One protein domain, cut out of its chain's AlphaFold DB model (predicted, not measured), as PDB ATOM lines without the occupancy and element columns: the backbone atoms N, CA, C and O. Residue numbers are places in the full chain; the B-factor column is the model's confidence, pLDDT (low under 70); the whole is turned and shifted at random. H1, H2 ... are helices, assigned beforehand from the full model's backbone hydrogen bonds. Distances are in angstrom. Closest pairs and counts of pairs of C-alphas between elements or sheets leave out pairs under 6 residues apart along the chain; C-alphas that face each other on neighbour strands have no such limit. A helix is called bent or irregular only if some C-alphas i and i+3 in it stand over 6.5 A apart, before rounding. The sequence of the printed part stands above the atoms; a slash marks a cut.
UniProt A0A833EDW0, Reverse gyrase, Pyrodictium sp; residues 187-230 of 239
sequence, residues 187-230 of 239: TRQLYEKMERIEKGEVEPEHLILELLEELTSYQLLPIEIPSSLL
ATOM      1  N   THR A 187     131.317 148.165 125.057       93.69
ATOM      2  CA  THR A 187     132.391 147.178 125.236       93.69
ATOM      3  C   THR A 187     131.912 145.978 126.056       93.69
ATOM      4  O   THR A 187     132.192 144.836 125.698       93.69
ATOM      5  N   ARG A 188     131.169 146.213 127.145       92.75
ATOM      6  CA  ARG A 188     130.594 145.145 127.975       92.75
ATOM      7  C   ARG A 188     129.605 144.285 127.191       92.75
ATOM      8  O   ARG A 188     129.746 143.068 127.198       92.75
ATOM      9  N   GLN A 189     128.671 144.909 126.476       92.44
ATOM     10  CA  GLN A 189     127.683 144.201 125.653       92.44
ATOM     11  C   GLN A 189     128.349 143.322 124.590       92.44
ATOM     12  O   GLN A 189     127.914 142.199 124.353       92.44
ATOM     13  N   LEU A 190     129.435 143.800 123.972       93.25
ATOM     14  CA  LEU A 190     130.206 142.994 123.028       93.25
ATOM     15  C   LEU A 190     130.805 141.751 123.707       93.25
ATOM     16  O   LEU A 190     130.676 140.647 123.183       93.25
ATOM     17  N   TYR A 191     131.400 141.898 124.895       91.94
ATOM     18  CA  TYR A 191     131.925 140.754 125.650       91.94
ATOM     19  C   TYR A 191     130.843 139.763 126.085       91.94
ATOM     20  O   TYR A 191     131.124 138.567 126.121       91.94
ATOM     21  N   GLU A 192     129.640 140.234 126.413       91.81
ATOM     22  CA  GLU A 192     128.493 139.374 126.729       91.81
ATOM     23  C   GLU A 192     128.055 138.569 125.499       91.81
ATOM     24  O   GLU A 192     127.839 137.364 125.602       91.81
ATOM     25  N   LYS A 193     127.998 139.188 124.311       93.06
ATOM     26  CA  LYS A 193     127.708 138.470 123.056       93.06
ATOM     27  C   LYS A 193     128.771 137.415 122.745       93.06
ATOM     28  O   LYS A 193     128.420 136.290 122.407       93.06
ATOM     29  N   MET A 194     130.051 137.743 122.927       92.62
ATOM     30  CA  MET A 194     131.142 136.774 122.771       92.62
ATOM     31  C   MET A 194     131.026 135.606 123.760       92.62
ATOM     32  O   MET A 194     131.258 134.466 123.381       92.62
ATOM     33  N   GLU A 195     130.625 135.861 125.005       92.44
ATOM     34  CA  GLU A 195     130.412 134.799 125.997       92.44
ATOM     35  C   GLU A 195     129.245 133.872 125.613       92.44
ATOM     36  O   GLU A 195     129.317 132.663 125.819       92.44
ATOM     37  N   ARG A 196     128.175 134.415 125.020       94.38
ATOM     38  CA  ARG A 196     127.060 133.612 124.495       94.38
ATOM     39  C   ARG A 196     127.495 132.718 123.333       94.38
ATOM     40  O   ARG A 196     127.077 131.567 123.277       94.38
ATOM     41  N   ILE A 197     128.378 133.214 122.465       94.88
ATOM     42  CA  ILE A 197     129.014 132.409 121.410       94.88
ATOM     43  C   ILE A 197     129.870 131.292 122.028       94.88
ATOM     44  O   ILE A 197     129.745 130.139 121.633       94.88
ATOM     45  N   GLU A 198     130.689 131.592 123.044       92.75
ATOM     46  CA  GLU A 198     131.496 130.580 123.755       92.75
ATOM     47  C   GLU A 198     130.635 129.473 124.395       92.75
ATOM     48  O   GLU A 198     131.089 128.335 124.521       92.75
ATOM     49  N   LYS A 199     129.390 129.788 124.777       95.25
ATOM     50  CA  LYS A 199     128.396 128.831 125.299       95.25
ATOM     51  C   LYS A 199     127.595 128.103 124.212       95.25
ATOM     52  O   LYS A 199     126.823 127.210 124.551       95.25
ATOM     53  N   GLY A 200     127.759 128.469 122.939       93.25
ATOM     54  CA  GLY A 200     126.993 127.917 121.817       93.25
ATOM     55  C   GLY A 200     125.546 128.420 121.729       93.25
ATOM     56  O   GLY A 200     124.706 127.760 121.132       93.25
ATOM     57  N   GLU A 201     125.223 129.560 122.348       93.38
ATOM     58  CA  GLU A 201     123.870 130.145 122.321       93.38
ATOM     59  C   GLU A 201     123.612 131.030 121.089       93.38
ATOM     60  O   GLU A 201     122.464 131.379 120.806       93.38
ATOM     61  N   VAL A 202     124.675 131.485 120.421       90.12
ATOM     62  CA  VAL A 202     124.637 132.395 119.268       90.12
ATOM     63  C   VAL A 202     125.738 131.986 118.297       90.12
ATOM     64  O   VAL A 202     126.867 131.758 118.725       90.12
ATOM     65  N   GLU A 203     125.423 131.943 117.006       91.69
ATOM     66  CA  GLU A 203     126.417 131.680 115.964       91.69
ATOM     67  C   GLU A 203     127.311 132.917 115.726       91.69
ATOM     68  O   GLU A 203     126.789 134.041 115.657       91.69
ATOM     69  N   PRO A 204     128.642 132.753 115.590       92.81
ATOM     70  CA  PRO A 204     129.587 133.859 115.413       92.81
ATOM     71  C   PRO A 204     129.259 134.802 114.248       92.81
ATOM     72  O   PRO A 204     129.480 136.010 114.353       92.81
ATOM     73  N   GLU A 205     128.721 134.265 113.154       91.69
ATOM     74  CA  GLU A 205     128.405 134.980 111.916       91.69
ATOM     75  C   GLU A 205     127.421 136.124 112.171       91.69
ATOM     76  O   GLU A 205     127.611 137.220 111.648       91.69
ATOM     77  N   HIS A 206     126.431 135.918 113.044       89.69
ATOM     78  CA  HIS A 206     125.442 136.947 113.375       89.69
ATOM     79  C   HIS A 206     126.094 138.163 114.036       89.69
ATOM     80  O   HIS A 206     125.767 139.300 113.704       89.69
ATOM     81  N   LEU A 207     127.041 137.935 114.953       92.19
ATOM     82  CA  LEU A 207     127.766 139.027 115.604       92.19
ATOM     83  C   LEU A 207     128.675 139.759 114.612       92.19
ATOM     84  O   LEU A 207     128.814 140.976 114.694       92.19
ATOM     85  N   ILE A 208     129.305 139.031 113.688       92.06
ATOM     86  CA  ILE A 208     130.163 139.632 112.662       92.06
ATOM     87  C   ILE A 208     129.337 140.534 111.741       92.06
ATOM     88  O   ILE A 208     129.739 141.673 111.514       92.06
ATOM     89  N   LEU A 209     128.192 140.055 111.250       90.12
ATOM     90  CA  LEU A 209     127.308 140.826 110.373       90.12
ATOM     91  C   LEU A 209     126.782 142.084 111.067       90.12
ATOM     92  O   LEU A 209     126.914 143.172 110.515       90.12
ATOM     93  N   GLU A 210     126.316 141.962 112.314       89.81
ATOM     94  CA  GLU A 210     125.883 143.109 113.122       89.81
ATOM     95  C   GLU A 210     126.987 144.177 113.241       89.81
ATOM     96  O   GLU A 210     126.740 145.369 113.056       89.81
ATOM     97  N   LEU A 211     128.225 143.762 113.535       91.12
ATOM     98  CA  LEU A 211     129.355 144.687 113.655       91.12
ATOM     99  C   LEU A 211     129.724 145.326 112.312       91.12
ATOM    100  O   LEU A 211     130.101 146.496 112.278       91.12
ATOM    101  N   LEU A 212     129.645 144.577 111.211       89.69
ATOM    102  CA  LEU A 212     129.914 145.108 109.876       89.69
ATOM    103  C   LEU A 212     128.872 146.156 109.477       89.69
ATOM    104  O   LEU A 212     129.254 147.222 108.988       89.69
ATOM    105  N   GLU A 213     127.588 145.888 109.715       87.25
ATOM    106  CA  GLU A 213     126.494 146.834 109.467       87.25
ATOM    107  C   GLU A 213     126.682 148.115 110.290       87.25
ATOM    108  O   GLU A 213     126.654 149.221 109.740       87.25
ATOM    109  N   GLU A 214     126.979 147.979 111.587       88.25
ATOM    110  CA  GLU A 214     127.248 149.111 112.479       88.25
ATOM    111  C   GLU A 214     128.433 149.941 111.963       88.25
ATOM    112  O   GLU A 214     128.302 151.146 111.752       88.25
ATOM    113  N   LEU A 215     129.584 149.325 111.686       89.50
ATOM    114  CA  LEU A 215     130.776 150.045 111.225       89.50
ATOM    115  C   LEU A 215     130.588 150.706 109.849       89.50
ATOM    116  O   LEU A 215     131.125 151.794 109.615       89.50
ATOM    117  N   THR A 216     129.815 150.085 108.957       87.69
ATOM    118  CA  THR A 216     129.450 150.663 107.654       87.69
ATOM    119  C   THR A 216     128.558 151.890 107.826       87.69
ATOM    120  O   THR A 216     128.773 152.892 107.146       87.69
ATOM    121  N   SER A 217     127.625 151.876 108.788       86.69
ATOM    122  CA  SER A 217     126.772 153.038 109.091       86.69
ATOM    123  C   SER A 217     127.571 154.274 109.532       86.69
ATOM    124  O   SER A 217     127.198 155.404 109.219       86.69
ATOM    125  N   TYR A 218     128.721 154.062 110.182       85.69
ATOM    126  CA  TYR A 218     129.672 155.116 110.550       85.69
ATOM    127  C   TYR A 218     130.666 155.476 109.434       85.69
ATOM    128  O   TYR A 218     131.557 156.292 109.662       85.69
ATOM    129  N   GLN A 219     130.548 154.874 108.243       85.75
ATOM    130  CA  GLN A 219     131.480 155.039 107.116       85.75
ATOM    131  C   GLN A 219     132.941 154.729 107.492       85.75
ATOM    132  O   GLN A 219     133.884 155.306 106.949       85.75
ATOM    133  N   LEU A 220     133.145 153.808 108.442       84.69
ATOM    134  CA  LEU A 220     134.476 153.430 108.930       84.69
ATOM    135  C   LEU A 220     135.132 152.329 108.091       84.69
ATOM    136  O   LEU A 220     136.321 152.055 108.269       84.69
ATOM    137  N   LEU A 221     134.377 151.692 107.192       80.00
ATOM    138  CA  LEU A 221     134.849 150.608 106.339       80.00
ATOM    139  C   LEU A 221     134.721 150.981 104.857       80.00
ATOM    140  O   LEU A 221     133.671 151.464 104.441       80.00
ATOM    141  N   PRO A 222     135.751 150.710 104.035       72.19
ATOM    142  CA  PRO A 222     135.694 150.891 102.587       72.19
ATOM    143  C   PRO A 222     135.073 149.658 101.901       72.19
ATOM    144  O   PRO A 222     135.631 149.147 100.933       72.19
ATOM    145  N   ILE A 223     133.992 149.103 102.457       68.88
ATOM    146  CA  ILE A 223     133.395 147.839 102.004       68.88
ATOM    147  C   ILE A 223     131.880 148.024 101.901       68.88
ATOM    148  O   ILE A 223     131.253 148.477 102.854       68.88
ATOM    149  N   GLU A 224     131.298 147.653 100.759       65.44
ATOM    150  CA  GLU A 224     129.849 147.499 100.606       65.44
ATOM    151  C   GLU A 224     129.454 146.081 101.032       65.44
ATOM    152  O   GLU A 224     130.012 145.099 100.536       65.44
ATOM    153  N   ILE A 225     128.520 145.961 101.976       64.94
ATOM    154  CA  ILE A 225     128.015 144.658 102.426       64.94
ATOM    155  C   ILE A 225     127.003 144.161 101.382       64.94
ATOM    156  O   ILE A 225     126.015 144.858 101.134       64.94
ATOM    157  N   PRO A 226     127.208 142.981 100.763       66.44
ATOM    158  CA  PRO A 226     126.242 142.404  99.835       66.44
ATOM    159  C   PRO A 226     124.873 142.255 100.500       66.44
ATOM    160  O   PRO A 226     124.780 141.717 101.601       66.44
ATOM    161  N   SER A 227     123.801 142.660  99.816       63.47
ATOM    162  CA  SER A 227     122.438 142.611 100.368       63.47
ATOM    163  C   SER A 227     121.988 141.202 100.776       63.47
ATOM    164  O   SER A 227     121.092 141.066 101.597       63.47
ATOM    165  N   SER A 228     122.627 140.159 100.237       63.62
ATOM    166  CA  SER A 228     122.398 138.753 100.592       63.62
ATOM    167  C   SER A 228     122.899 138.362 101.987       63.62
ATOM    168  O   SER A 228     122.526 137.304 102.479       63.62
ATOM    169  N   LEU A 229     123.770 139.172 102.594       62.12
ATOM    170  CA  LEU A 229     124.342 138.947 103.925       62.12
ATOM    171  C   LEU A 229     123.714 139.846 104.997       62.12
ATOM    172  O   LEU A 229     124.055 139.709 106.168       62.12
ATOM    173  N   LEU A 230     122.818 140.759 104.612       60.25
ATOM    174  CA  LEU A 230     122.074 141.581 105.562       60.25
ATOM    175  C   LEU A 230     121.059 140.699 106.296       60.25
ATOM    176  O   LEU A 230     120.376 139.875 105.683       60.25
TER     177      LEU A 230
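What this domain is: This is residues 187 to 230 of the 239 residues of the protein "Reverse gyrase" of Pyrodictium sp (UniProt A0A833EDW0). Two helices, H1 and H2, make a narrow, open V: they run opposite ways, come near each other only at the tight link between them, and spread apart from there. After H2 the last stretch, residues 218 to 230, turns and folds back along the side of H2 away from H1, giving a flat, loosely built zigzag. The printed part has 44 residues with two named helices, H1 then H2, and no named strand, and its class is all helix. It is loose, with a radius of gyration of the C-alphas of 11.8 A, and the C-alphas span 32 by 24 by 10 A.

How they stand to each other: H1, residues 187 to 198, is followed by a tight link of 5 residues and then by H2, residues 204 to 217. The two helices are close but not clearly touching, with 2 pairs of C-alphas within 8 A. Their closest C-alphas, those of Ile 197 and Pro 204, are 6.2 A apart. Their lines stand at a shallow tilt of 27 degrees. They run opposite ways, and their centres are 13.7 A apart. In H1 and H2 every pair of O i and N i+4 is within hydrogen-bond range.

Where its parts are: H1 begins at Thr 187, with its C-alpha at (132.391, 147.178, 125.236), and ends at Glu 198, 16.7 A from first to last C-alpha. H2 begins at Pro 204, with its C-alpha at (129.587, 133.859, 115.413). It ends at Ser 217, with its C-alpha at (126.772, 153.038, 109.091), and measures 20.4 A. Neither helix is bent.

The domain as a whole: The two C-alphas farthest apart, those of Lys 199 and Pro 222, are 32.5 A apart. The printed part has no cut. The C-alphas of residues 218 to 230, with no named element, lie 11 to 16 A from the mean of the C-alphas. The mean pLDDT of the printed part is 85.5, and residues 223 to 230 are under 70.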